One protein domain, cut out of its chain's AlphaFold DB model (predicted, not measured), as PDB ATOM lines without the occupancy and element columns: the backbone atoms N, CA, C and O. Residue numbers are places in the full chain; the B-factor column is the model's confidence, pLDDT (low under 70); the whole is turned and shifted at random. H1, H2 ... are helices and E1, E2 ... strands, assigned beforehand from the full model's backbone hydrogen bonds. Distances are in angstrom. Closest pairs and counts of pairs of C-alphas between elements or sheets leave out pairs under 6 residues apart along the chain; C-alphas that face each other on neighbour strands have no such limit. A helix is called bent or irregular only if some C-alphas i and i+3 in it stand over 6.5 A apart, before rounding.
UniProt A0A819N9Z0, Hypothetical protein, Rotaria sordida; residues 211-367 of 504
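What this domain is: This is residues 211 to 367 of the 504 residues of the protein "Hypothetical protein" of Rotaria sordida (UniProt A0A819N9Z0). A strongly twisted sheet of five strands runs through the middle, with H2 and H6 on one face and H7 on the other, over E4; H3 is on the same face as H7 but lies beside the strands, over none of them. H1 packs on H6, H4 packs on H3 away from the sheet, and the unnamed residues 273 to 294 make a long loop reaching as far as 30 A from the mean of the C-alphas. The printed part has 157 residues with seven named helices and five named strands, in the order H1 H2 E1 H3 H4 E2 H5 E3 E4 H6 E5 H7; the sheet's order is E1 E2 E4 E3 E5, mixed. The class is mixed, helices and strands. The whole is compact, with a radius of gyration of the C-alphas of 15.6 A, and elongated in outline, spanning 50 by 31 by 27 A.

How they stand to each other: H1, residues 219 to 223, touches H6, residues 312 to 325; their closest C-alphas, Phe 219 and Leu 318, are 6.3 A apart. H2, residues 227 to 233, is on the sheet; its closest C-alpha to E1, residues 241 to 243, is that of Leu 232, 5.5 A from that of Leu 241. The edge strand E1 is antiparallel to E2, residues 265 to 268, with N 242 and O 267 at 3.0 A. H3, residues 244 to 250, is on the opposite face from H2, at a height over the sheet of 6.2 A and over none of the strands. H3 touches H4, residues 254 to 258, with the closest C-alphas, Phe 248 and Leu 256, 6.8 A apart; H4 is not on the sheet. H5, residues 269 to 272, only grazes the sheet. E2 is parallel to E4, residues 304 to 309, with N 266 and O 307 at 2.8 A. E3, residues 295 to 301, and E4 form a hairpin, with N 308 and O 297 at 2.7 A. E3 is antiparallel to the edge strand E5, residues 330 to 334, with N 298 and O 331 at 2.7 A. E4, H6 and E5 make a split strand-helix-strand unit, two strands running the same way with E3 between them, and its crossover is right-handed. H6, only just irregular with C-alphas 317 and 320 at 6.7 A, is on the same face as H2, at a height over the sheet of 9.0 A. H7, residues 353 to 365, is on the opposite face from H6, over E4 at a height over the sheet of 9.8 A; it runs along the strands, at 18 degrees to E4 on the local plane. In H2 and H7 every O i to N i+4 pair is within hydrogen-bond range; H6 has 8 of 10, H1 0 of 1, H3 0 of 3 and H4 0 of 1, and H5 is too short for such a pair. The O i to N i+3 pairs within range are 2 of 2 in H1, 3 of 4 in H3 and 2 of 2 in H4.

Where its parts are: H1 begins at C-alpha 219, (246.454, 110.768, 274.185). H2 is 10.0 A long and H3 11.8 A. E3 begins at C-alpha 295, (246.312, 102.643, 261.328), and is 19.8 A long; E4 is 16.6 A and E5 13.7 A. H6 measures 20.1 A, and H7 18.4 A, ending at C-alpha 365, (235.430, 98.255, 255.407).

The domain as a whole: The two C-alphas farthest apart, those of Leu 281 and Asn 348, are 51.4 A apart. The printed part has no cut. The links H5 to E3, 22 residues, and E5 to H7, 18 residues, are long. The mean pLDDT of the printed part is 76.7, and 48 residues are under 70, among them residues 249 to 257, 273 to 294 and 336 to 343.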
ATOM      1  N   PRO A 211     238.773 120.489 255.115       52.59
ATOM      2  CA  PRO A 211     238.947 119.539 256.204       52.59
ATOM      3  C   PRO A 211     238.415 120.153 257.503       52.59
ATOM      4  O   PRO A 211     238.713 121.309 257.817       52.59
ATOM      5  N   GLU A 212     237.625 119.387 258.259       58.91
ATOM      6  CA  GLU A 212     237.260 119.786 259.619       58.91
ATOM      7  C   GLU A 212     238.479 119.690 260.535       58.91
ATOM      8  O   GLU A 212     239.342 118.823 260.378       58.91
ATOM      9  N   LYS A 213     238.552 120.603 261.505       63.03
ATOM     10  CA  LYS A 213     239.575 120.538 262.542       63.03
ATOM     11  C   LYS A 213     239.239 119.375 263.477       63.03
ATOM     12  O   LYS A 213     238.186 119.388 264.107       63.03
ATOM     13  N   GLU A 214     240.138 118.401 263.561       71.75
ATOM     14  CA  GLU A 214     240.031 117.282 264.500       71.75
ATOM     15  C   GLU A 214     240.194 117.774 265.949       71.75
ATOM     16  O   GLU A 214     240.905 118.749 266.222       71.75
ATOM     17  N   ASN A 215     239.498 117.113 266.875       78.06
ATOM     18  CA  ASN A 215     239.538 117.428 268.296       78.06
ATOM     19  C   ASN A 215     240.769 116.797 268.946       78.06
ATOM     20  O   ASN A 215     241.048 115.611 268.757       78.06
ATOM     21  N   ASP A 216     241.456 117.588 269.763       80.19
ATOM     22  CA  ASP A 216     242.518 117.093 270.628       80.19
ATOM     23  C   ASP A 216     241.925 116.392 271.863       80.19
ATOM     24  O   ASP A 216     240.830 116.738 272.319       80.19
ATOM     25  N   TRP A 217     242.638 115.407 272.400       90.94
ATOM     26  CA  TRP A 217     242.291 114.708 273.640       90.94
ATOM     27  C   TRP A 217     243.565 114.230 274.339       90.94
ATOM     28  O   TRP A 217     244.656 114.279 273.776       90.94
ATOM     29  N   TYR A 218     243.466 113.792 275.595       93.94
ATOM     30  CA  TYR A 218     244.652 113.386 276.352       93.94
ATOM     31  C   TYR A 218     245.141 112.010 275.882       93.94
ATOM     32  O   TYR A 218     244.752 110.987 276.442       93.94
ATOM     33  N   PHE A 219     245.986 111.990 274.849       90.94
ATOM     34  CA  PHE A 219     246.454 110.768 274.185       90.94
ATOM     35  C   PHE A 219     247.044 109.721 275.140       90.94
ATOM     36  O   PHE A 219     246.808 108.530 274.949       90.94
ATOM     37  N   ASP A 220     247.713 110.142 276.219       91.81
ATOM     38  CA  ASP A 220     248.258 109.256 277.262       91.81
ATOM     39  C   ASP A 220     247.211 108.375 277.953       91.81
ATOM     40  O   ASP A 220     247.533 107.309 278.487       91.81
ATOM     41  N   ARG A 221     245.939 108.780 277.926       94.56
ATOM     42  CA  ARG A 221     244.848 108.009 278.527       94.56
ATOM     43  C   ARG A 221     244.564 106.706 277.789       94.56
ATOM     44  O   ARG A 221     243.902 105.833 278.344       94.56
ATOM     45  N   VAL A 222     245.096 106.531 276.574       93.56
ATOM     46  CA  VAL A 222     244.999 105.275 275.815       93.56
ATOM     47  C   VAL A 222     245.500 104.071 276.614       93.56
ATOM     48  O   VAL A 222     245.021 102.962 276.432       93.56
ATOM     49  N   PHE A 223     246.443 104.275 277.530       93.62
ATOM     50  CA  PHE A 223     247.046 103.202 278.315       93.62
ATOM     51  C   PHE A 223     246.340 102.935 279.646       93.62
ATOM     52  O   PHE A 223     246.822 102.152 280.469       93.62
ATOM     53  N   GLU A 224     245.227 103.610 279.907       93.69
ATOM     54  CA  GLU A 224     244.412 103.327 281.077       93.69
ATOM     55  C   GLU A 224     243.600 102.044 280.865       93.69
ATOM     56  O   GLU A 224     243.142 101.733 279.762       93.69
ATOM     57  N   ARG A 225     243.405 101.270 281.939       91.12
ATOM     58  CA  ARG A 225     242.677  99.989 281.871       91.12
ATOM     59  C   ARG A 225     241.207 100.170 281.493       91.12
ATOM     60  O   ARG A 225     240.651  99.312 280.820       91.12
ATOM     61  N   ASN A 226     240.612 101.277 281.931       92.38
ATOM     62  CA  ASN A 226     239.229 101.686 281.691       92.38
ATOM     63  C   ASN A 226     239.071 102.600 280.460       92.38
ATOM     64  O   ASN A 226     238.037 103.250 280.307       92.38
ATOM     65  N   PHE A 227     240.088 102.686 279.592       94.31
ATOM     66  CA  PHE A 227     240.073 103.567 278.421       94.31
ATOM     67  C   PHE A 227     238.824 103.356 277.555       94.31
ATOM     68  O   PHE A 227     238.114 104.315 277.254       94.31
ATOM     69  N   LYS A 228     238.517 102.101 277.203       92.62
ATOM     70  CA  LYS A 228     237.345 101.749 276.389       92.62
ATOM     71  C   LYS A 228     236.046 102.208 277.055       92.62
ATOM     72  O   LYS A 228     235.217 102.836 276.401       92.62
ATOM     73  N   GLU A 229     235.864 101.920 278.340       93.88
ATOM     74  CA  GLU A 229     234.664 102.281 279.096       93.88
ATOM     75  C   GLU A 229     234.476 103.799 279.166       93.88
ATOM     76  O   GLU A 229     233.368 104.287 278.937       93.88
ATOM     77  N   ASN A 230     235.547 104.549 279.425       95.75
ATOM     78  CA  ASN A 230     235.501 106.009 279.516       95.75
ATOM     79  C   ASN A 230     235.200 106.644 278.148       95.75
ATOM     80  O   ASN A 230     234.380 107.561 278.052       95.75
ATOM     81  N   CYS A 231     235.774 106.099 277.070       94.56
ATOM     82  CA  CYS A 231     235.474 106.523 275.705       94.56
ATOM     83  C   CYS A 231     234.006 106.281 275.310       94.56
ATOM     84  O   CYS A 231     233.390 107.127 274.660       94.56
ATOM     85  N   LEU A 232     233.437 105.133 275.697       92.50
ATOM     86  CA  LEU A 232     232.033 104.792 275.427       92.50
ATOM     87  C   LEU A 232     231.060 105.645 276.255       92.50
ATOM     88  O   LEU A 232     229.978 105.980 275.776       92.50
ATOM     89  N   ARG A 233     231.449 106.038 277.474       94.19
ATOM     90  CA  ARG A 233     230.698 106.994 278.309       94.19
ATOM     91  C   ARG A 233     230.814 108.437 277.816       94.19
ATOM     92  O   ARG A 233     230.006 109.272 278.215       94.19
ATOM     93  N   GLY A 234     231.787 108.725 276.951       90.12
ATOM     94  CA  GLY A 234     232.075 110.073 276.471       90.12
ATOM     95  C   GLY A 234     232.623 110.983 277.567       90.12
ATOM     96  O   GLY A 234     232.254 112.152 277.610       90.12
ATOM     97  N   GLU A 235     233.450 110.433 278.458       93.88
ATOM     98  CA  GLU A 235     234.092 111.176 279.542       93.88
ATOM     99  C   GLU A 235     235.050 112.253 279.003       93.88
ATOM    100  O   GLU A 235     235.733 112.058 277.994       93.88
ATOM    101  N   ASP A 236     235.116 113.400 279.685       92.12
ATOM    102  CA  ASP A 236     235.932 114.535 279.254       92.12
ATOM    103  C   ASP A 236     237.409 114.159 279.144       92.12
ATOM    104  O   ASP A 236     238.009 113.627 280.081       92.12
ATOM    105  N   GLY A 237     238.020 114.485 278.001       90.25
ATOM    106  CA  GLY A 237     239.426 114.201 277.723       90.25
ATOM    107  C   GLY A 237     239.708 112.831 277.093       90.25
ATOM    108  O   GLY A 237     240.877 112.504 276.895       90.25
ATOM    109  N   TYR A 238     238.666 112.062 276.757       94.19
ATOM    110  CA  TYR A 238     238.732 110.833 275.960       94.19
ATOM    111  C   TYR A 238     238.112 111.038 274.568       94.19
ATOM    112  O   TYR A 238     237.209 111.867 274.412       94.19
ATOM    113  N   PRO A 239     238.529 110.269 273.547       92.88
ATOM    114  CA  PRO A 239     237.823 110.249 272.279       92.88
ATOM    115  C   PRO A 239     236.495 109.507 272.449       92.88
ATOM    116  O   PRO A 239     236.425 108.456 273.084       92.88
ATOM    117  N   LYS A 240     235.424 110.006 271.831       91.31
ATOM    118  CA  LYS A 240     234.176 109.238 271.753       91.31
ATOM    119  C   LYS A 240     234.362 108.080 270.783       91.31
ATOM    120  O   LYS A 240     234.726 108.304 269.625       91.31
ATOM    121  N   LEU A 241     234.075 106.867 271.247       92.75
ATOM    122  CA  LEU A 241     234.066 105.672 270.409       92.75
ATOM    123  C   LEU A 241     232.653 105.357 269.931       92.75
ATOM    124  O   LEU A 241     231.688 105.441 270.689       92.75
ATOM    125  N   LYS A 242     232.544 104.964 268.665       89.06
ATOM    126  CA  LYS A 242     231.322 104.409 268.082       89.06
ATOM    127  C   LYS A 242     231.637 103.090 267.398       89.06
ATOM    128  O   LYS A 242     232.771 102.861 266.993       89.06
ATOM    129  N   GLU A 243     230.642 102.227 267.265       88.44
ATOM    130  CA  GLU A 243     230.764 101.026 266.435       88.44
ATOM    131  C   GLU A 243     231.021 101.413 264.975       88.44
ATOM    132  O   GLU A 243     230.514 102.431 264.498       88.44
ATOM    133  N   LEU A 244     231.780 100.591 264.247       85.50
ATOM    134  CA  LEU A 244     232.164 100.871 262.859       85.50
ATOM    135  C   LEU A 244     230.961 101.144 261.935       85.50
ATOM    136  O   LEU A 244     231.025 102.034 261.087       85.50
ATOM    137  N   GLY A 245     229.836 100.450 262.143       76.44
ATOM    138  CA  GLY A 245     228.605 100.647 261.365       76.44
ATOM    139  C   GLY A 245     227.991 102.039 261.509       76.44
ATOM    140  O   GLY A 245     227.377 102.546 260.570       76.44
ATOM    141  N   LYS A 246     228.239 102.722 262.635       77.38
ATOM    142  CA  LYS A 246     227.766 104.095 262.869       77.38
ATOM    143  C   LYS A 246     228.382 105.103 261.902       77.38
ATOM    144  O   LYS A 246     227.825 106.185 261.744       77.38
ATOM    145  N   CYS A 247     229.477 104.765 261.213       74.44
ATOM    146  CA  CYS A 247     230.011 105.578 260.120       74.44
ATOM    147  C   CYS A 247     228.975 105.825 259.015       74.44
ATOM    148  O   CYS A 247     228.980 106.893 258.411       74.44
ATOM    149  N   PHE A 248     228.074 104.868 258.768       70.50
ATOM    150  CA  PHE A 248     227.104 104.948 257.675       70.50
ATOM    151  C   PHE A 248     225.815 105.686 258.038       70.50
ATOM    152  O   PHE A 248     225.105 106.119 257.133       70.50
ATOM    153  N   GLU A 249     225.525 105.911 259.325       64.38
ATOM    154  CA  GLU A 249     224.372 106.726 259.759       64.38
ATOM    155  C   GLU A 249     224.462 108.178 259.285       64.38
ATOM    156  O   GLU A 249     223.450 108.863 259.152       64.38
ATOM    157  N   PHE A 250     225.682 108.630 259.006       55.44
ATOM    158  CA  PHE A 250     225.981 109.956 258.486       55.44
ATOM    159  C   PHE A 250     226.124 109.961 256.960       55.44
ATOM    160  O   PHE A 250     226.547 110.969 256.409       55.44
ATOM    161  N   THR A 251     225.783 108.856 256.280       56.31
ATOM    162  CA  THR A 251     225.851 108.699 254.819       56.31
ATOM    163  C   THR A 251     224.469 108.441 254.216       56.31
ATOM    164  O   THR A 251     223.585 107.903 254.880       56.31
ATOM    165  N   ASN A 252     224.276 108.766 252.933       53.47
ATOM    166  CA  ASN A 252     223.033 108.461 252.206       53.47
ATOM    167  C   ASN A 252     222.972 107.008 251.688       53.47
ATOM    168  O   ASN A 252     222.048 106.638 250.964       53.47
ATOM    169  N   ILE A 253     223.954 106.170 252.035       59.97
ATOM    170  CA  ILE A 253     224.155 104.855 251.427       59.97
ATOM    171  C   ILE A 253     223.390 103.792 252.225       59.97
ATOM    172  O   ILE A 253     223.958 103.022 252.999       59.97
ATOM    173  N   ASN A 254     222.066 103.760 252.052       60.75
ATOM    174  CA  ASN A 254     221.160 102.928 252.857       60.75
ATOM    175  C   ASN A 254     221.484 101.425 252.833       60.75
ATOM    176  O   ASN A 254     221.287 100.760 253.843       60.75
ATOM    177  N   HIS A 255     222.017 100.905 251.725       64.12
ATOM    178  CA  HIS A 255     222.335  99.482 251.575       64.12
ATOM    179  C   HIS A 255     223.521  99.010 252.434       64.12
ATOM    180  O   HIS A 255     223.646  97.821 252.692       64.12
ATOM    181  N   LEU A 256     224.385  99.913 252.919       67.06
ATOM    182  CA  LEU A 256     225.512  99.538 253.791       67.06
ATOM    183  C   LEU A 256     225.086  99.253 255.238       67.06
ATOM    184  O   LEU A 256     225.890  98.749 256.017       67.06
ATOM    185  N   LYS A 257     223.829  99.549 255.592       67.38
ATOM    186  CA  LYS A 257     223.229  99.174 256.882       67.38
ATOM    187  C   LYS A 257     222.982  97.668 256.997       67.38
ATOM    188  O   LYS A 257     222.809  97.181 258.103       67.38
ATOM    189  N   ASP A 258     223.009  96.949 255.875       73.50
ATOM    190  CA  ASP A 258     222.863  95.492 255.836       73.50
ATOM    191  C   ASP A 258     224.164  94.761 256.239       73.50
ATOM    192  O   ASP A 258     224.172  93.531 256.346       73.50
ATOM    193  N   PHE A 259     225.258  95.507 256.465       80.44
ATOM    194  CA  PHE A 259     226.514  94.986 256.995       80.44
ATOM    195  C   PHE A 259     226.581  95.062 258.519       80.44
ATOM    196  O   PHE A 259     226.553  96.149 259.103       80.44
ATOM    197  N   LYS A 260     226.837  93.910 259.133       83.75
ATOM    198  CA  LYS A 260     227.284  93.789 260.515       83.75
ATOM    199  C   LYS A 260     228.779  93.986 260.591       83.75
ATOM    200  O   LYS A 260     229.557  93.250 259.986       83.75
ATOM    201  N   TRP A 261     229.205  94.929 261.411       83.81
ATOM    202  CA  TRP A 261     230.618  95.080 261.723       83.81
ATOM    203  C   TRP A 261     230.953  94.342 263.012       83.81
ATOM    204  O   TRP A 261     230.135  94.238 263.926       83.81
ATOM    205  N   HIS A 262     232.167  93.803 263.087       84.31
ATOM    206  CA  HIS A 262     232.580  92.984 264.218       84.31
ATOM    207  C   HIS A 262     232.475  93.784 265.539       84.31
ATOM    208  O   HIS A 262     233.014  94.889 265.613       84.31
ATOM    209  N   PRO A 263     231.874  93.243 266.622       84.69
ATOM    210  CA  PRO A 263     231.538  94.000 267.846       84.69
ATOM    211  C   PRO A 263     232.751  94.484 268.657       84.69
ATOM    212  O   PRO A 263     232.623  95.209 269.640       84.69
ATOM    213  N   ARG A 264     233.954  94.056 268.266       89.62
ATOM    214  CA  ARG A 264     235.227  94.528 268.834       89.62
ATOM    215  C   ARG A 264     235.808  95.727 268.089       89.62
ATOM    216  O   ARG A 264     236.851  96.223 268.506       89.62
ATOM    217  N   VAL A 265     235.187  96.142 266.985       92.44
ATOM    218  CA  VAL A 265     235.707  97.168 266.084       92.44
ATOM    219  C   VAL A 265     234.953  98.476 266.283       92.44
ATOM    220  O   VAL A 265     233.751  98.581 266.036       92.44
ATOM    221  N   PHE A 266     235.700  99.491 266.694       93.88
ATOM    222  CA  PHE A 266     235.217 100.835 266.957       93.88
ATOM    223  C   PHE A 266     235.932 101.846 266.066       93.88
ATOM    224  O   PHE A 266     236.970 101.566 265.471       93.88
ATOM    225  N   VAL A 267     235.379 103.047 266.005       91.56
ATOM    226  CA  VAL A 267     235.932 104.221 265.331       91.56
ATOM    227  C   VAL A 267     235.935 105.393 266.300       91.56
ATOM    228  O   VAL A 267     235.016 105.534 267.114       91.56
ATOM    229  N   THR A 268     236.946 106.253 266.208       90.81
ATOM    230  CA  THR A 268     236.944 107.527 266.933       90.81
ATOM    231  C   THR A 268     236.039 108.540 266.246       90.81
ATOM    232  O   THR A 268     235.822 108.524 265.033       90.81
ATOM    233  N   GLU A 269     235.529 109.492 267.018       84.38
ATOM    234  CA  GLU A 269     234.792 110.627 266.469       84.38
ATOM    235  C   GLU A 269     235.618 111.458 265.472       84.38
ATOM    236  O   GLU A 269     235.062 111.925 264.479       84.38
ATOM    237  N   ASN A 270     236.934 111.585 265.679       79.31
ATOM    238  CA  ASN A 270     237.849 112.248 264.742       79.31
ATOM    239  C   ASN A 270     237.964 111.513 263.401       79.31
ATOM    240  O   ASN A 270     238.134 112.147 262.363       79.31
ATOM    241  N   PHE A 271     237.844 110.184 263.390       80.06
ATOM    242  CA  PHE A 271     237.783 109.430 262.142       80.06
ATOM    243  C   PHE A 271     236.483 109.715 261.364       80.06
ATOM    244  O   PHE A 271     236.501 109.772 260.135       80.06
ATOM    245  N   ILE A 272     235.370 109.952 262.069       74.81
ATOM    246  CA  ILE A 272     234.052 110.226 261.471       74.81
ATOM    247  C   ILE A 272     233.926 111.688 260.992       74.81
ATOM    248  O   ILE A 272     233.489 111.936 259.869       74.81
ATOM    249  N   ARG A 273     234.285 112.671 261.829       64.88
ATOM    250  CA  ARG A 273     234.083 114.117 261.593       64.88
ATOM    251  C   ARG A 273     235.220 114.723 260.774       64.88
ATOM    252  O   ARG A 273     236.251 115.079 261.340       64.88
ATOM    253  N   THR A 274     235.105 114.766 259.444       52.56
ATOM    254  CA  THR A 274     236.299 115.077 258.630       52.56
ATOM    255  C   THR A 274     236.121 116.021 257.446       52.56
ATOM    256  O   THR A 274     237.131 116.512 256.938       52.56
ATOM    257  N   VAL A 275     234.897 116.376 257.050       47.16
ATOM    258  CA  VAL A 275     234.658 117.381 255.999       47.16
ATOM    259  C   VAL A 275     233.409 118.193 256.332       47.16
ATOM    260  O   VAL A 275     232.340 117.621 256.545       47.16
ATOM    261  N   SER A 276     233.533 119.522 256.343       44.03
ATOM    262  CA  SER A 276     232.386 120.420 256.427       44.03
ATOM    263  C   SER A 276     232.034 120.893 255.023       44.03
ATOM    264  O   SER A 276     232.881 121.397 254.283       44.03
ATOM    265  N   ASN A 277     230.764 120.745 254.652       42.16
ATOM    266  CA  ASN A 277     230.202 121.516 253.553       42.16
ATOM    267  C   ASN A 277     229.593 122.788 254.144       42.16
ATOM    268  O   ASN A 277     228.816 122.728 255.094       42.16
ATOM    269  N   ASN A 278     229.942 123.943 253.579       38.44
ATOM    270  CA  ASN A 278     229.463 125.249 254.046       38.44
ATOM    271  C   ASN A 278     227.951 125.477 253.843       38.44
ATOM    272  O   ASN A 278     227.427 126.486 254.315       38.44
ATOM    273  N   ASP A 279     227.226 124.555 253.211       39.59
ATOM    274  CA  ASP A 279     225.790 124.699 253.006       39.59
ATOM    275  C   ASP A 279     224.979 124.074 254.139       39.59
ATOM    276  O   ASP A 279     224.742 122.866 254.198       39.59
ATOM    277  N   LYS A 280     224.421 124.952 254.982       39.22
ATOM    278  CA  LYS A 280     223.359 124.654 255.963       39.22
ATOM    279  C   LYS A 280     222.116 123.972 255.357       39.22
ATOM    280  O   LYS A 280     221.236 123.560 256.106       39.22
ATOM    281  N   LEU A 281     222.034 123.851 254.031       36.94
ATOM    282  CA  LEU A 281     220.913 123.267 253.296       36.94
ATOM    283  C   LEU A 281     221.129 121.822 252.837       36.94
ATOM    284  O   LEU A 281     220.162 121.195 252.422       36.94
ATOM    285  N   ASN A 282     222.328 121.247 252.955       37.88
ATOM    286  CA  ASN A 282     222.552 119.875 252.507       37.88
ATOM    287  C   ASN A 282     223.466 119.098 253.463       37.88
ATOM    288  O   ASN A 282     224.671 118.993 253.259       37.88
ATOM    289  N   LYS A 283     222.839 118.357 254.390       42.31
ATOM    290  CA  LYS A 283     223.386 117.120 254.998       42.31
ATOM    291  C   LYS A 283     223.803 116.056 253.953       42.31
ATOM    292  O   LYS A 283     224.205 114.960 254.313       42.31
ATOM    293  N   ARG A 284     223.671 116.360 252.658       37.72
ATOM    294  CA  ARG A 284     223.741 115.448 251.521       37.72
ATOM    295  C   ARG A 284     225.153 115.051 251.087       37.72
ATOM    296  O   ARG A 284     225.239 114.156 250.268       37.72
ATOM    297  N   TYR A 285     226.204 115.700 251.597       37.50
ATOM    298  CA  TYR A 285     227.554 115.599 251.015       37.50
ATOM    299  C   TYR A 285     228.701 115.437 252.022       37.50
ATOM    300  O   TYR A 285     229.861 115.390 251.618       37.50
ATOM    301  N   GLN A 286     228.413 115.247 253.315       42.00
ATOM    302  CA  GLN A 286     229.409 114.647 254.223       42.00
ATOM    303  C   GLN A 286     229.746 113.189 253.826       42.00
ATOM    304  O   GLN A 286     230.552 112.533 254.476       42.00
ATOM    305  N   THR A 287     229.128 112.677 252.758       40.53
ATOM    306  CA  THR A 287     228.729 111.281 252.619       40.53
ATOM    307  C   THR A 287     229.567 110.430 251.685       40.53
ATOM    308  O   THR A 287     229.388 109.219 251.723       40.53
ATOM    309  N   ASP A 288     230.467 110.987 250.873       41.72
ATOM    310  CA  ASP A 288     230.921 110.191 249.719       41.72
ATOM    311  C   ASP A 288     232.287 109.525 249.894       41.72
ATOM    312  O   ASP A 288     232.572 108.571 249.186       41.72
ATOM    313  N   TYR A 289     233.110 109.935 250.868       50.38
ATOM    314  CA  TYR A 289     234.392 109.268 251.128       50.38
ATOM    315  C   TYR A 289     234.769 109.350 252.610       50.38
ATOM    316  O   TYR A 289     235.395 110.314 253.054       50.38
ATOM    317  N   LEU A 290     234.412 108.325 253.390       58.25
ATOM    318  CA  LEU A 290     235.058 108.092 254.686       58.25
ATOM    319  C   LEU A 290     236.575 107.968 254.455       58.25
ATOM    320  O   LEU A 290     236.993 107.378 253.452       58.25
ATOM    321  N   LYS A 291     237.399 108.491 255.374       60.53
ATOM    322  CA  LYS A 291     238.866 108.383 255.267       60.53
ATOM    323  C   LYS A 291     239.279 106.917 255.051       60.53
ATOM    324  O   LYS A 291     238.639 106.023 255.622       60.53
ATOM    325  N   PRO A 292     240.317 106.650 254.240       62.81
ATOM    326  CA  PRO A 292     240.923 105.331 254.238       62.81
ATOM    327  C   PRO A 292     241.437 105.025 255.648       62.81
ATOM    328  O   PRO A 292     241.935 105.901 256.361       62.81
ATOM    329  N   VAL A 293     241.262 103.778 256.060       67.88
ATOM    330  CA  VAL A 293     241.860 103.257 257.279       67.88
ATOM    331  C   VAL A 293     243.312 102.938 256.972       67.88
ATOM    332  O   VAL A 293     243.592 102.136 256.087       67.88
ATOM    333  N   ASN A 294     244.220 103.543 257.732       65.38
ATOM    334  CA  ASN A 294     245.653 103.281 257.606       65.38
ATOM    335  C   ASN A 294     246.180 102.593 258.865       65.38
ATOM    336  O   ASN A 294     246.852 101.571 258.785       65.38
ATOM    337  N   MET A 295     245.844 103.136 260.037       74.31
ATOM    338  CA  MET A 295     246.312 102.643 261.328       74.31
ATOM    339  C   MET A 295     245.136 102.194 262.189       74.31
ATOM    340  O   MET A 295     244.084 102.837 262.221       74.31
ATOM    341  N   ILE A 296     245.345 101.100 262.910       86.88
ATOM    342  CA  ILE A 296     244.410 100.547 263.879       86.88
ATOM    343  C   ILE A 296     245.086 100.591 265.245       86.88
ATOM    344  O   ILE A 296     246.202 100.097 265.411       86.88
ATOM    345  N   LEU A 297     244.400 101.170 266.221       92.38
ATOM    346  CA  LEU A 297     244.757 101.076 267.625       92.38
ATOM    347  C   LEU A 297     244.155  99.797 268.204       92.38
ATOM    348  O   LEU A 297     242.951  99.584 268.146       92.38
ATOM    349  N   ILE A 298     244.992  98.950 268.779       92.81
ATOM    350  CA  ILE A 298     244.607  97.715 269.443       92.81
ATOM    351  C   ILE A 298     244.825  97.910 270.934       92.81
ATOM    352  O   ILE A 298     245.957  98.109 271.376       92.81
ATOM    353  N   HIS A 299     243.746  97.835 271.703       93.69
ATOM    354  CA  HIS A 299     243.773  97.992 273.152       93.69
ATOM    355  C   HIS A 299     243.294  96.705 273.823       93.69
ATOM    356  O   HIS A 299     242.320  96.082 273.387       93.69
ATOM    357  N   ARG A 300     244.047  96.253 274.829       90.88
ATOM    358  CA  ARG A 300     243.866  94.968 275.505       90.88
ATOM    359  C   ARG A 300     243.647  95.175 276.994       90.88
ATOM    360  O   ARG A 300     244.503  95.719 277.685       90.88
ATOM    361  N   THR A 301     242.557  94.616 277.502       86.75
ATOM    362  CA  THR A 301     242.271  94.567 278.937       86.75
ATOM    363  C   THR A 301     241.979  93.123 279.331       86.75
ATOM    364  O   THR A 301     240.849  92.638 279.269       86.75
ATOM    365  N   GLY A 302     243.030  92.396 279.724       81.12
ATOM    366  CA  GLY A 302     242.930  90.974 280.053       81.12
ATOM    367  C   GLY A 302     242.598  90.124 278.822       81.12
ATOM    368  O   GLY A 302     243.433  89.965 277.937       81.12
ATOM    369  N   ILE A 303     241.390  89.550 278.787       80.00
ATOM    370  CA  ILE A 303     240.900  88.723 277.667       80.00
ATOM    371  C   ILE A 303     240.171  89.580 276.614       80.00
ATOM    372  O   ILE A 303     240.010  89.141 275.472       80.00
ATOM    373  N   ASP A 304     239.731  90.791 276.977       86.38
ATOM    374  CA  ASP A 304     239.060  91.692 276.041       86.38
ATOM    375  C   ASP A 304     240.083  92.420 275.165       86.38
ATOM    376  O   ASP A 304     241.104  92.914 275.646       86.38
ATOM    377  N   VAL A 305     239.796  92.468 273.867       90.75
ATOM    378  CA  VAL A 305     240.622  93.130 272.855       90.75
ATOM    379  C   VAL A 305     239.697  93.962 271.989       90.75
ATOM    380  O   VAL A 305     238.766  93.418 271.391       90.75
ATOM    381  N   CYS A 306     239.960  95.259 271.892       93.06
ATOM    382  CA  CYS A 306     239.255  96.139 270.974       93.06
ATOM    383  C   CYS A 306     240.193  96.673 269.888       93.06
ATOM    384  O   CYS A 306     241.382  96.907 270.106       93.06
ATOM    385  N   PHE A 307     239.624  96.839 268.700       94.75
ATOM    386  CA  PHE A 307     240.268  97.408 267.527       94.75
ATOM    387  C   PHE A 307     239.600  98.743 267.254       94.75
ATOM    388  O   PHE A 307     238.393  98.807 267.044       94.75
ATOM    389  N   ILE A 308     240.368  99.816 267.284       94.94
ATOM    390  CA  ILE A 308     239.879 101.178 267.165       94.94
ATOM    391  C   ILE A 308     240.506 101.774 265.912       94.94
ATOM    392  O   ILE A 308     241.718 101.958 265.820       94.94
ATOM    393  N   VAL A 309     239.669 102.066 264.930       91.19
ATOM    394  CA  VAL A 309     240.045 102.815 263.739       91.19
ATOM    395  C   VAL A 309     240.195 104.283 264.131       91.19
ATOM    396  O   VAL A 309     239.261 104.903 264.646       91.19
ATOM    397  N   ILE A 310     241.389 104.817 263.894       85.75
ATOM    398  CA  ILE A 310     241.785 106.169 264.282       85.75
ATOM    399  C   ILE A 310     242.138 107.002 263.050       85.75
ATOM    400  O   ILE A 310     242.494 106.481 261.991       85.75
ATOM    401  N   SER A 311     242.061 108.321 263.192       75.38
ATOM    402  CA  SER A 311     242.559 109.256 262.181       75.38
ATOM    403  C   SER A 311     244.094 109.262 262.108       75.38
ATOM    404  O   SER A 311     244.796 108.847 263.033       75.38
ATOM    405  N   ALA A 312     244.641 109.798 261.013       68.06
ATOM    406  CA  ALA A 312     246.086 109.984 260.866       68.06
ATOM    407  C   ALA A 312     246.679 110.939 261.920       68.06
ATOM    408  O   ALA A 312     247.817 110.751 262.351       68.06
ATOM    409  N   PHE A 313     245.918 111.951 262.346       73.19
ATOM    410  CA  PHE A 313     246.316 112.857 263.422       73.19
ATOM    411  C   PHE A 313     246.462 112.117 264.747       73.19
ATOM    412  O   PHE A 313     247.517 112.194 265.371       73.19
ATOM    413  N   GLU A 314     245.451 111.336 265.129       79.88
ATOM    414  CA  GLU A 314     245.494 110.532 266.351       79.88
ATOM    415  C   GLU A 314     246.638 109.518 266.306       79.88
ATOM    416  O   GLU A 314     247.385 109.393 267.272       79.88
ATOM    417  N   ALA A 315     246.839 108.851 265.165       77.12
ATOM    418  CA  ALA A 315     247.959 107.933 264.985       77.12
ATOM    419  C   ALA A 315     249.306 108.640 265.198       77.12
ATOM    420  O   ALA A 315     250.152 108.146 265.939       77.12
ATOM    421  N   LYS A 316     249.499 109.822 264.599       72.06
ATOM    422  CA  LYS A 316     250.732 110.606 264.740       72.06
ATOM    423  C   LYS A 316     251.013 111.000 266.191       72.06
ATOM    424  O   LYS A 316     252.175 110.993 266.589       72.06
ATOM    425  N   SER A 317     249.978 111.333 266.957       78.69
ATOM    426  CA  SER A 317     250.111 111.685 268.373       78.69
ATOM    427  C   SER A 317     250.390 110.470 269.259       78.69
ATOM    428  O   SER A 317     251.162 110.572 270.207       78.69
ATOM    429  N   LEU A 318     249.811 109.308 268.941       78.31
ATOM    430  CA  LEU A 318     249.952 108.087 269.740       78.31
ATOM    431  C   LEU A 318     251.268 107.335 269.487       78.31
ATOM    432  O   LEU A 318     251.795 106.724 270.411       78.31
ATOM    433  N   ILE A 319     251.825 107.385 268.270       75.25
ATOM    434  CA  ILE A 319     253.087 106.704 267.916       75.25
ATOM    435  C   ILE A 319     254.229 106.969 268.918       75.25
ATOM    436  O   ILE A 319     254.781 105.986 269.419       75.25
ATOM    437  N   PRO A 320     254.618 108.227 269.226       74.31
ATOM    438  CA  PRO A 320     255.709 108.482 270.169       74.31
ATOM    439  C   PRO A 320     255.397 107.931 271.564       74.31
ATOM    440  O   PRO A 320     256.254 107.291 272.162       74.31
ATOM    441  N   LEU A 321     254.153 108.061 272.032       80.81
ATOM    442  CA  LEU A 321     253.734 107.556 273.342       80.81
ATOM    443  C   LEU A 321     253.811 106.025 273.423       80.81
ATOM    444  O   LEU A 321     254.245 105.469 274.431       80.81
ATOM    445  N   CYS A 322     253.426 105.327 272.351       77.62
ATOM    446  CA  CYS A 322     253.547 103.873 272.252       77.62
ATOM    447  C   CYS A 322     255.014 103.415 272.292       77.62
ATOM    448  O   CYS A 322     255.303 102.390 272.908       77.62
ATOM    449  N   TYR A 323     255.937 104.170 271.687       78.56
ATOM    450  CA  TYR A 323     257.375 103.897 271.784       78.56
ATOM    451  C   TYR A 323     257.934 104.171 273.180       78.56
ATOM    452  O   TYR A 323     258.677 103.347 273.707       78.56
ATOM    453  N   GLU A 324     257.583 105.311 273.773       80.00
ATOM    454  CA  GLU A 324     258.094 105.737 275.077       80.00
ATOM    455  C   GLU A 324     257.615 104.822 276.202       80.00
ATOM    456  O   GLU A 324     258.409 104.378 277.031       80.00
ATOM    457  N   ARG A 325     256.315 104.512 276.226       84.44
ATOM    458  CA  ARG A 325     255.725 103.692 277.286       84.44
ATOM    459  C   ARG A 325     255.956 102.200 277.070       84.44
ATOM    460  O   ARG A 325     256.050 101.462 278.047       84.44
ATOM    461  N   ASN A 326     256.036 101.762 275.809       83.94
ATOM    462  CA  ASN A 326     256.266 100.369 275.424       83.94
ATOM    463  C   ASN A 326     255.308  99.373 276.123       83.94
ATOM    464  O   ASN A 326     255.710  98.294 276.560       83.94
ATOM    465  N   ASP A 327     254.034  99.754 276.276       87.00
ATOM    466  CA  ASP A 327     253.022  98.934 276.948       87.00
ATOM    467  C   ASP A 327     252.491  97.849 275.992       87.00
ATOM    468  O   ASP A 327     251.927  98.183 274.949       87.00
ATOM    469  N   PRO A 328     252.610  96.549 276.318       83.94
ATOM    470  CA  PRO A 328     252.147  95.473 275.440       83.94
ATOM    471  C   PRO A 328     250.620  95.431 275.266       83.94
ATOM    472  O   PRO A 328     250.122  94.779 274.346       83.94
ATOM    473  N   ASN A 329     249.861  96.104 276.134       88.69
ATOM    474  CA  ASN A 329     248.404  96.135 276.058       88.69
ATOM    475  C   ASN A 329     247.878  97.144 275.036       88.69
ATOM    476  O   ASN A 329     246.710  97.068 274.660       88.69
ATOM    477  N   VAL A 330     248.717  98.068 274.570       91.06
ATOM    478  CA  VAL A 330     248.329  99.107 273.618       91.06
ATOM    479  C   VAL A 330     249.282  99.087 272.441       91.06
ATOM    480  O   VAL A 330     250.462  99.382 272.584       91.06
ATOM    481  N   CYS A 331     248.762  98.765 271.262       88.38
ATOM    482  CA  CYS A 331     249.549  98.669 270.043       88.38
ATOM    483  C   CYS A 331     248.878  99.437 268.910       88.38
ATOM    484  O   CYS A 331     247.682  99.311 268.691       88.38
ATOM    485  N   LEU A 332     249.659 100.168 268.133       83.06
ATOM    486  CA  LEU A 332     249.272 100.677 266.827       83.06
ATOM    487  C   LEU A 332     249.752  99.702 265.759       83.06
ATOM    488  O   LEU A 332     250.864  99.197 265.856       83.06
ATOM    489  N   MET A 333     248.935  99.436 264.749       79.38
ATOM    490  CA  MET A 333     249.273  98.527 263.654       79.38
ATOM    491  C   MET A 333     248.782  99.105 262.331       79.38
ATOM    492  O   MET A 333     247.658  99.607 262.263       79.38
ATOM    493  N   HIS A 334     249.596  99.012 261.279       77.19
ATOM    494  CA  HIS A 334     249.128  99.340 259.938       77.19
ATOM    495  C   HIS A 334     248.150  98.275 259.436       77.19
ATOM    496  O   HIS A 334     248.372  97.079 259.623       77.19
ATOM    497  N   ILE A 335     247.078  98.694 258.763       72.00
ATOM    498  CA  ILE A 335     246.024  97.780 258.310       72.00
ATOM    499  C   ILE A 335     246.563  96.664 257.404       72.00
ATOM    500  O   ILE A 335     246.110  95.527 257.525       72.00
ATOM    501  N   ASP A 336     247.562  96.951 256.563       66.06
ATOM    502  CA  ASP A 336     248.148  95.991 255.614       66.06
ATOM    503  C   ASP A 336     249.199  95.051 256.231       66.06
ATOM    504  O   ASP A 336     249.629  94.093 255.587       66.06
ATOM    505  N   ASP A 337     249.576  95.261 257.492       66.81
ATOM    506  CA  ASP A 337     250.758  94.636 258.091       66.81
ATOM    507  C   ASP A 337     250.433  93.888 259.396       66.81
ATOM    508  O   ASP A 337     250.943  94.182 260.479       66.81
ATOM    509  N   VAL A 338     249.539  92.898 259.280       68.75
ATOM    510  CA  VAL A 338     249.140  92.014 260.387       68.75
ATOM    511  C   VAL A 338     250.361  91.261 260.917       68.75
ATOM    512  O   VAL A 338     251.023  90.558 260.157       68.75
ATOM    513  N   ASN A 339     250.636  91.378 262.222       65.81
ATOM    514  CA  ASN A 339     251.804  90.774 262.887       65.81
ATOM    515  C   ASN A 339     253.165  91.211 262.305       65.81
ATOM    516  O   ASN A 339     254.168  90.514 262.475       65.81
ATOM    517  N   GLY A 340     253.207  92.336 261.592       64.38
ATOM    518  CA  GLY A 340     254.393  92.786 260.879       64.38
ATOM    519  C   GLY A 340     255.194  93.885 261.585       64.38
ATOM    520  O   GLY A 340     254.911  94.270 262.724       64.38
ATOM    521  N   PRO A 341     256.259  94.387 260.934       58.09
ATOM    522  CA  PRO A 341     257.196  95.342 261.522       58.09
ATOM    523  C   PRO A 341     256.604  96.727 261.829       58.09
ATOM    524  O   PRO A 341     257.253  97.495 262.535       58.09
ATOM    525  N   THR A 342     255.419  97.068 261.318       63.75
ATOM    526  CA  THR A 342     254.753  98.359 261.583       63.75
ATOM    527  C   THR A 342     253.970  98.394 262.897       63.75
ATOM    528  O   THR A 342     253.400  99.433 263.235       63.75
ATOM    529  N   MET A 343     253.937  97.290 263.653       66.50
ATOM    530  CA  MET A 343     253.348  97.263 264.991       66.50
ATOM    531  C   MET A 343     254.193  98.065 265.990       66.50
ATOM    532  O   MET A 343     255.388  97.807 266.149       66.50
ATOM    533  N   VAL A 344     253.570  99.030 266.674       71.44
ATOM    534  CA  VAL A 344     254.222  99.930 267.638       71.44
ATOM    535  C   VAL A 344     253.453  99.960 268.971       71.44
ATOM    536  O   VAL A 344     252.288 100.351 268.968       71.44
ATOM    537  N   PRO A 345     254.080  99.617 270.114       67.44
ATOM    538  CA  PRO A 345     255.430  99.079 270.199       67.44
ATOM    539  C   PRO A 345     255.518  97.725 269.494       67.44
ATOM    540  O   PRO A 345     254.512  97.040 269.293       67.44
ATOM    541  N   LYS A 346     256.735  97.327 269.116       66.94
ATOM    542  CA  LYS A 346     256.961  96.006 268.533       66.94
ATOM    543  C   LYS A 346     256.743  94.956 269.618       66.94
ATOM    544  O   LYS A 346     257.650  94.626 270.377       66.94
ATOM    545  N   THR A 347     255.514  94.471 269.721       64.75
ATOM    546  CA  THR A 347     255.152  93.418 270.664       64.75
ATOM    547  C   THR A 347     255.460  92.053 270.052       64.75
ATOM    548  O   THR A 347     255.318  91.851 268.849       64.75
ATOM    549  N   ASN A 348     255.837  91.078 270.881       60.44
ATOM    550  CA  ASN A 348     255.889  89.669 270.464       60.44
ATOM    551  C   ASN A 348     254.479  89.036 270.405       60.44
ATOM    552  O   ASN A 348     254.349  87.813 270.368       60.44
ATOM    553  N   ILE A 349     253.416  89.847 270.479       68.75
ATOM    554  CA  ILE A 349     252.038  89.368 270.540       68.75
ATOM    555  C   ILE A 349     251.578  89.070 269.121       68.75
ATOM    556  O   ILE A 349     251.374  89.970 268.312       68.75
ATOM    557  N   ILE A 350     251.387  87.784 268.849       80.50
ATOM    558  CA  ILE A 350     250.800  87.298 267.605       80.50
ATOM    559  C   ILE A 350     249.279  87.343 267.755       80.50
ATOM    560  O   ILE A 350     248.726  86.754 268.689       80.50
ATOM    561  N   LEU A 351     248.608  88.037 266.835       84.56
ATOM    562  CA  LEU A 351     247.151  88.099 266.780       84.56
ATOM    563  C   LEU A 351     246.560  86.699 266.580       84.56
ATOM    564  O   LEU A 351     246.956  85.961 265.677       84.56
ATOM    565  N   LYS A 352     245.587  86.344 267.420       87.69
ATOM    566  CA  LYS A 352     244.822  85.093 267.350       87.69
ATOM    567  C   LYS A 352     243.767  85.159 266.248       87.69
ATOM    568  O   LYS A 352     243.395  86.230 265.783       87.69
ATOM    569  N   GLU A 353     243.178  84.017 265.905       85.31
ATOM    570  CA  GLU A 353     242.161  83.908 264.847       85.31
ATOM    571  C   GLU A 353     241.014  84.937 264.974       85.31
ATOM    572  O   GLU A 353     240.713  85.648 264.020       85.31
ATOM    573  N   LYS A 354     240.432  85.112 266.174       84.94
ATOM    574  CA  LYS A 354     239.363  86.110 266.415       84.94
ATOM    575  C   LYS A 354     239.826  87.565 266.236       84.94
ATOM    576  O   LYS A 354     239.023  88.440 265.919       84.94
ATOM    577  N   GLU A 355     241.101  87.837 266.495       89.56
ATOM    578  CA  GLU A 355     241.712  89.152 266.295       89.56
ATOM    579  C   GLU A 355     241.964  89.398 264.801       89.56
ATOM    580  O   GLU A 355     241.586  90.448 264.287       89.56
ATOM    581  N   ILE A 356     242.492  88.402 264.083       89.19
ATOM    582  CA  ILE A 356     242.663  88.443 262.622       89.19
ATOM    583  C   ILE A 356     241.311  88.668 261.937       89.19
ATOM    584  O   ILE A 356     241.209  89.517 261.057       89.19
ATOM    585  N   HIS A 357     240.249  88.000 262.397       89.25
ATOM    586  CA  HIS A 357     238.893  88.210 261.891       89.25
ATOM    587  C   HIS A 357     238.450  89.685 261.957       89.25
ATOM    588  O   HIS A 357     237.920  90.240 260.990       89.25
ATOM    589  N   SER A 358     238.733  90.352 263.082       91.00
ATOM    590  CA  SER A 358     238.439  91.780 263.258       91.00
ATOM    591  C   SER A 358     239.235  92.649 262.272       91.00
ATOM    592  O   SER A 358     238.692  93.599 261.716       91.00
ATOM    593  N   VAL A 359     240.496  92.301 261.996       90.25
ATOM    594  CA  VAL A 359     241.349  93.026 261.038       90.25
ATOM    595  C   VAL A 359     240.865  92.851 259.598       90.25
ATOM    596  O   VAL A 359     240.787  93.834 258.863       90.25
ATOM    597  N   ILE A 360     240.474  91.637 259.192       91.56
ATOM    598  CA  ILE A 360     239.904  91.386 257.857       91.56
ATOM    599  C   ILE A 360     238.585  92.145 257.671       91.56
ATOM    600  O   ILE A 360     238.359  92.732 256.613       91.56
ATOM    601  N   THR A 361     237.764  92.236 258.721       91.19
ATOM    602  CA  THR A 361     236.540  93.054 258.719       91.19
ATOM    603  C   THR A 361     236.854  94.541 258.483       91.19
ATOM    604  O   THR A 361     236.207  95.192 257.665       91.19
ATOM    605  N   ILE A 362     237.893  95.085 259.132       90.44
ATOM    606  CA  ILE A 362     238.360  96.468 258.903       90.44
ATOM    607  C   ILE A 362     238.914  96.639 257.476       90.44
ATOM    608  O   ILE A 362     238.662  97.657 256.832       90.44
ATOM    609  N   ARG A 363     239.624  95.644 256.933       88.75
ATOM    610  CA  ARG A 363     240.110  95.664 255.539       88.75
ATOM    611  C   ARG A 363     238.966  95.694 254.529       88.75
ATOM    612  O   ARG A 363     239.007  96.508 253.609       88.75
ATOM    613  N   LEU A 364     237.923  94.888 254.735       88.69
ATOM    614  CA  LEU A 364     236.700  94.935 253.927       88.69
ATOM    615  C   LEU A 364     236.030  96.310 254.016       88.69
ATOM    616  O   LEU A 364     235.704  96.896 252.986       88.69
ATOM    617  N   PHE A 365     235.917  96.882 255.221       86.12
ATOM    618  CA  PHE A 365     235.430  98.255 255.407       86.12
ATOM    619  C   PHE A 365     236.237  99.286 254.609       86.12
ATOM    620  O   PHE A 365     235.664 100.248 254.089       86.12
ATOM    621  N   ASN A 366     237.553  99.089 254.501       81.94
ATOM    622  CA  ASN A 366     238.467  99.946 253.751       81.94
ATOM    623  C   ASN A 366     238.399  99.746 252.222       81.94
ATOM    624  O   ASN A 366     239.078 100.457 251.485       81.94
ATOM    625  N   GLY A 367     237.599  98.791 251.731       75.44
ATOM    626  CA  GLY A 367     237.533  98.436 250.310       75.44
ATOM    627  C   GLY A 367     238.775  97.695 249.811       75.44
ATOM    628  O   GLY A 367     239.086  97.743 248.620       75.44
TER     629      GLY A 367